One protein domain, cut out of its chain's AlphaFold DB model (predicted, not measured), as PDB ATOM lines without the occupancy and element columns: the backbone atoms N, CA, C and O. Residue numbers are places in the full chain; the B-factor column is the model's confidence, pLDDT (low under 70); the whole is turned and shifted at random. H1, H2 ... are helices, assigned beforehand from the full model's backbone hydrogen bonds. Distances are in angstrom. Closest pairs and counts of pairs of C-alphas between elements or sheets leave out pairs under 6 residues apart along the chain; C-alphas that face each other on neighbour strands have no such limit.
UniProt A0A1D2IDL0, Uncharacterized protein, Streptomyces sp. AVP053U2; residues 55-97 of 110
ATOM      1  N   ARG A  55     -35.923  27.079 -18.157       59.31
ATOM      2  CA  ARG A  55     -36.206  25.878 -17.371       59.31
ATOM      3  C   ARG A  55     -36.756  24.803 -18.298       59.31
ATOM      4  O   ARG A  55     -37.494  25.106 -19.241       59.31
ATOM      5  N   SER A  56     -36.407  23.548 -18.031       61.38
ATOM      6  CA  SER A  56     -37.014  22.409 -18.717       61.38
ATOM      7  C   SER A  56     -38.526  22.453 -18.480       61.38
ATOM      8  O   SER A  56     -39.002  22.415 -17.347       61.38
ATOM      9  N   GLY A  57     -39.297  22.616 -19.554       65.50
ATOM     10  CA  GLY A  57     -40.740  22.852 -19.495       65.50
ATOM     11  C   GLY A  57     -41.579  21.598 -19.268       65.50
ATOM     12  O   GLY A  57     -42.753  21.623 -19.608       65.50
ATOM     13  N   GLY A  58     -40.992  20.513 -18.757       73.62
ATOM     14  CA  GLY A  58     -41.561  19.168 -18.859       73.62
ATOM     15  C   GLY A  58     -41.238  18.502 -20.200       73.62
ATOM     16  O   GLY A  58     -40.410  18.988 -20.975       73.62
ATOM     17  N   THR A  59     -41.839  17.344 -20.463       83.94
ATOM     18  CA  THR A  59     -41.749  16.675 -21.772       83.94
ATOM     19  C   THR A  59     -42.916  17.112 -22.654       83.94
ATOM     20  O   THR A  59     -43.948  17.534 -22.141       83.94
ATOM     21  N   VAL A  60     -42.802  16.985 -23.983       83.69
ATOM     22  CA  VAL A  60     -43.966  17.207 -24.867       83.69
ATOM     23  C   VAL A  60     -45.143  16.319 -24.448       83.69
ATOM     24  O   VAL A  60     -46.273  16.790 -24.427       83.69
ATOM     25  N   ALA A  61     -44.874  15.076 -24.033       82.88
ATOM     26  CA  ALA A  61     -45.891  14.185 -23.481       82.88
ATOM     27  C   ALA A  61     -46.603  14.774 -22.249       82.88
ATOM     28  O   ALA A  61     -47.827  14.832 -22.259       82.88
ATOM     29  N   SER A  62     -45.867  15.275 -21.246       83.12
ATOM     30  CA  SER A  62     -46.495  15.857 -20.048       83.12
ATOM     31  C   SER A  62     -47.292  17.117 -20.378       83.12
ATOM     32  O   SER A  62     -48.358  17.329 -19.830       83.12
ATOM     33  N   LEU A  63     -46.815  17.932 -21.322       83.44
ATOM     34  CA  LEU A  63     -47.536  19.127 -21.765       83.44
ATOM     35  C   LEU A  63     -48.825  18.801 -22.542       83.44
ATOM     36  O   LEU A  63     -49.749  19.610 -22.540       83.44
ATOM     37  N   CYS A  64     -48.899  17.643 -23.206       86.00
ATOM     38  CA  CYS A  64     -50.149  17.148 -23.792       86.00
ATOM     39  C   CYS A  64     -51.101  16.641 -22.700       86.00
ATOM     40  O   CYS A  64     -52.293  16.919 -22.768       86.00
ATOM     41  N   ASP A  65     -50.571  15.938 -21.690       85.56
ATOM     42  CA  ASP A  65     -51.351  15.463 -20.537       85.56
ATOM     43  C   ASP A  65     -51.930  16.645 -19.731       85.56
ATOM     44  O   ASP A  65     -53.084  16.602 -19.311       85.56
ATOM     45  N   ASP A  66     -51.177  17.744 -19.615       83.19
ATOM     46  CA  ASP A  66     -51.600  19.006 -18.989       83.19
ATOM     47  C   ASP A  66     -52.592  19.823 -19.854       83.19
ATOM     48  O   ASP A  66     -52.981  20.931 -19.475       83.19
ATOM     49  N   GLY A  67     -52.963  19.339 -21.048       83.69
ATOM     50  CA  GLY A  67     -53.856  20.033 -21.986       83.69
ATOM     51  C   GLY A  67     -53.278  21.320 -22.594       83.69
ATOM     52  O   GLY A  67     -53.997  22.091 -23.226       83.69
ATOM     53  N   LEU A  68     -51.979  21.577 -22.407       84.81
ATOM     54  CA  LEU A  68     -51.283  22.759 -22.929       84.81
ATOM     55  C   LEU A  68     -50.905  22.611 -24.407       84.81
ATOM     56  O   LEU A  68     -50.701  23.615 -25.090       84.81
ATOM     57  N   LEU A  69     -50.772  21.373 -24.890       85.31
ATOM     58  CA  LEU A  69     -50.464  21.043 -26.278       85.31
ATOM     59  C   LEU A  69     -51.530  20.124 -26.869       85.31
ATOM     60  O   LEU A  69     -52.155  19.330 -26.169       85.31
ATOM     61  N   HIS A  70     -51.689  20.205 -28.188       86.94
ATOM     62  CA  HIS A  70     -52.574  19.315 -28.924       86.94
ATOM     63  C   HIS A  70     -52.100  17.850 -28.789       86.94
ATOM     64  O   HIS A  70     -50.904  17.603 -28.956       86.94
ATOM     65  N   PRO A  71     -52.987  16.857 -28.572       85.88
ATOM     66  CA  PRO A  71     -52.593  15.462 -28.324       85.88
ATOM     67  C   PRO A  71     -51.658  14.857 -29.382       85.88
ATOM     68  O   PRO A  71     -50.708  14.150 -29.043       85.88
ATOM     69  N   MET A  72     -51.854  15.205 -30.661       85.81
ATOM     70  CA  MET A  72     -50.981  14.773 -31.767       85.81
ATOM     71  C   MET A  72     -49.513  15.194 -31.597       85.81
ATOM     72  O   MET A  72     -48.617  14.540 -32.130       85.81
ATOM     73  N   CYS A  73     -49.217  16.250 -30.833       84.75
ATOM     74  CA  CYS A  73     -47.838  16.652 -30.560       84.75
ATOM     75  C   CYS A  73     -47.037  15.528 -29.878       84.75
ATOM     76  O   CYS A  73     -45.832  15.413 -30.105       84.75
ATOM     77  N   ARG A  74     -47.693  14.644 -29.112       84.12
ATOM     78  CA  ARG A  74     -47.060  13.464 -28.501       84.12
ATOM     79  C   ARG A  74     -46.482  12.498 -29.535       84.12
ATOM     80  O   ARG A  74     -45.528  11.783 -29.231       84.12
ATOM     81  N   GLU A  75     -47.072  12.432 -30.722       82.81
ATOM     82  CA  GLU A  75     -46.683  11.503 -31.786       82.81
ATOM     83  C   GLU A  75     -45.578  12.081 -32.663       82.81
ATOM     84  O   GLU A  75     -44.596  11.396 -32.941       82.81
ATOM     85  N   TYR A  76     -45.687  13.359 -33.028       82.69
ATOM     86  CA  TYR A  76     -44.719  13.994 -33.923       82.69
ATOM     87  C   TYR A  76     -43.413  14.394 -33.227       82.69
ATOM     88  O   TYR A  76     -42.340  14.257 -33.815       82.69
ATOM     89  N   PHE A  77     -43.459  14.854 -31.972       83.19
ATOM     90  CA  PHE A  77     -42.276  15.367 -31.268       83.19
ATOM     91  C   PHE A  77     -41.563  14.282 -30.452       83.19
ATOM     92  O   PHE A  77     -41.418  14.357 -29.222       83.19
ATOM     93  N   ARG A  78     -41.087  13.264 -31.172       83.88
ATOM     94  CA  ARG A  78     -40.287  12.159 -30.639       83.88
ATOM     95  C   ARG A  78     -38.888  12.157 -31.241       83.88
ATOM     96  O   ARG A  78     -38.664  12.619 -32.355       83.88
ATOM     97  N   HIS A  79     -37.935  11.623 -30.492       80.25
ATOM     98  CA  HIS A  79     -36.563  11.462 -30.940       80.25
ATOM     99  C   HIS A  79     -36.501  10.351 -31.992       80.25
ATOM    100  O   HIS A  79     -36.666   9.178 -31.656       80.25
ATOM    101  N   LYS A  80     -36.266  10.731 -33.250       82.56
ATOM    102  CA  LYS A  80     -36.132   9.821 -34.392       82.56
ATOM    103  C   LYS A  80     -34.656   9.552 -34.668       82.56
ATOM    104  O   LYS A  80     -33.854  10.483 -34.652       82.56
ATOM    105  N   LYS A  81     -34.281   8.298 -34.912       81.88
ATOM    106  CA  LYS A  81     -32.924   7.924 -35.349       81.88
ATOM    107  C   LYS A  81     -32.773   7.921 -36.873       81.88
ATOM    108  O   LYS A  81     -31.658   8.005 -37.367       81.88
ATOM    109  N   HIS A  82     -33.878   7.799 -37.603       82.44
ATOM    110  CA  HIS A  82     -33.951   7.785 -39.066       82.44
ATOM    111  C   HIS A  82     -35.349   8.264 -39.515       82.44
ATOM    112  O   HIS A  82     -36.258   8.316 -38.683       82.44
ATOM    113  N   PRO A  83     -35.559   8.631 -40.794       74.62
ATOM    114  CA  PRO A  83     -36.800   9.278 -41.252       74.62
ATOM    115  C   PRO A  83     -38.081   8.480 -40.954       74.62
ATOM    116  O   PRO A  83     -39.090   9.054 -40.544       74.62
ATOM    117  N   ASN A  84     -38.001   7.152 -41.072       80.44
ATOM    118  CA  ASN A  84     -39.116   6.228 -40.839       80.44
ATOM    119  C   ASN A  84     -39.211   5.729 -39.387       80.44
ATOM    120  O   ASN A  84     -40.051   4.889 -39.082       80.44
ATOM    121  N   ASP A  85     -38.367   6.232 -38.484       78.62
ATOM    122  CA  ASP A  85     -38.427   5.876 -37.070       78.62
ATOM    123  C   ASP A  85     -39.663   6.543 -36.437       78.62
ATOM    124  O   ASP A  85     -39.790   7.776 -36.493       78.62
ATOM    125  N   PRO A  86     -40.589   5.787 -35.822       71.12
ATOM    126  CA  PRO A  86     -41.691   6.377 -35.064       71.12
ATOM    127  C   PRO A  86     -41.205   7.121 -33.806       71.12
ATOM    128  O   PRO A  86     -41.942   7.940 -33.259       71.12
ATOM    129  N   GLY A  87     -39.964   6.889 -33.369       77.62
ATOM    130  CA  GLY A  87     -39.340   7.519 -32.215       77.62
ATOM    131  C   GLY A  87     -39.879   6.973 -30.892       77.62
ATOM    132  O   GLY A  87     -41.084   6.847 -30.683       77.62
ATOM    133  N   SER A  88     -38.982   6.658 -29.958       71.38
ATOM    134  CA  SER A  88     -39.345   6.039 -28.669       71.38
ATOM    135  C   SER A  88     -39.330   7.004 -27.481       71.38
ATOM    136  O   SER A  88     -39.885   6.699 -26.429       71.38
ATOM    137  N   ARG A  89     -38.710   8.184 -27.623       75.00
ATOM    138  CA  ARG A  89     -38.519   9.145 -26.524       75.00
ATOM    139  C   ARG A  89     -39.108  10.506 -26.873       75.00
ATOM    140  O   ARG A  89     -38.755  11.082 -27.894       75.00
ATOM    141  N   THR A  90     -39.971  11.039 -26.013       79.19
ATOM    142  CA  THR A  90     -40.516  12.400 -26.156       79.19
ATOM    143  C   THR A  90     -39.419  13.457 -26.023       79.19
ATOM    144  O   THR A  90     -38.516  13.336 -25.189       79.19
ATOM    145  N   VAL A  91     -39.522  14.526 -26.812       78.94
ATOM    146  CA  VAL A  91     -38.626  15.688 -26.716       78.94
ATOM    147  C   VAL A  91     -38.971  16.516 -25.468       78.94
ATOM    148  O   VAL A  91     -40.105  16.485 -24.978       78.94
ATOM    149  N   ARG A  92     -37.982  17.228 -24.918       77.44
ATOM    150  CA  ARG A  92     -38.156  18.198 -23.828       77.44
ATOM    151  C   ARG A  92     -38.001  19.613 -24.382       77.44
ATOM    152  O   ARG A  92     -36.874  20.003 -24.682       77.44
ATOM    153  N   PRO A  93     -39.089  20.379 -24.534       65.44
ATOM    154  CA  PRO A  93     -38.983  21.764 -24.948       65.44
ATOM    155  C   PRO A  93     -38.437  22.622 -23.799       65.44
ATOM    156  O   PRO A  93     -38.769  22.443 -22.622       65.44
ATOM    157  N   GLY A  94     -37.590  23.582 -24.151       62.00
ATOM    158  CA  GLY A  94     -37.201  24.643 -23.238       62.00
ATOM    159  C   GLY A  94     -38.354  25.638 -23.072       62.00
ATOM    160  O   GLY A  94     -38.907  26.105 -24.065       62.00
ATOM    161  N   ARG A  95     -38.729  25.984 -21.834       60.91
ATOM    162  CA  ARG A  95     -39.796  26.962 -21.569       60.91
ATOM    163  C   ARG A  95     -39.191  28.293 -21.131       60.91
ATOM    164  O   ARG A  95     -38.735  28.431 -19.997       60.91
ATOM    165  N   GLY A  96     -39.232  29.289 -22.014       55.31
ATOM    166  CA  GLY A  96     -38.975  30.680 -21.645       55.31
ATOM    167  C   GLY A  96     -40.149  31.239 -20.838       55.31
ATOM    168  O   GLY A  96     -41.311  31.004 -21.180       55.31
ATOM    169  N   ARG A  97     -39.887  31.986 -19.757       51.25
ATOM    170  CA  ARG A  97     -40.938  32.793 -19.122       51.25
ATOM    171  C   ARG A  97     -41.332  33.907 -20.093       51.25
ATOM    172  O   ARG A  97     -40.707  34.962 -20.105       51.25
TER     173      ARG A  97
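What this domain is: This is residues 55 to 97 of the 110 residues of an uncharacterized protein of Streptomyces sp. AVP053U2 (UniProt A0A1D2IDL0). The printed part has little regular structure: two short helices, H1 and H2, pack together, and from H2 a long loop, residues 77 to 97, runs out, turns round near Asn 84 and folds back to the first residues. There residues 55 to 56 pair antiparallel with residues 94 to 95. Of 43 printed residues, 10 are in named helices, H1 then H2, with no named strand; the class is all helix. The elongated outline spans 33 by 20 by 11 A, only just compact, close to loose, with a radius of gyration of the C-alphas of 10.8 A.

How they stand to each other: H1, residues 60 to 65, touches H2, residues 73 to 76; their closest C-alphas, of Ala 61 and Arg 74, are 5.2 A apart. In H1 every O i to N i+4 pair is within hydrogen-bond range; H2 is too short for such a pair.

Where its parts are: H1 is 8.7 A long from C-alpha 60 at (-43.966, 17.207, -24.867). H2 is 5.3 A long, ending at C-alpha 76 at (-44.719, 13.994, -33.923).

The domain as a whole: The C-alphas farthest apart, of Asn 84 and Arg 97, are 34.4 A apart. The printed part has no cut, and the link from H1 to H2 is short. Residues 55 to 57 and 93 to 97 of this predicted model have pLDDT under 70.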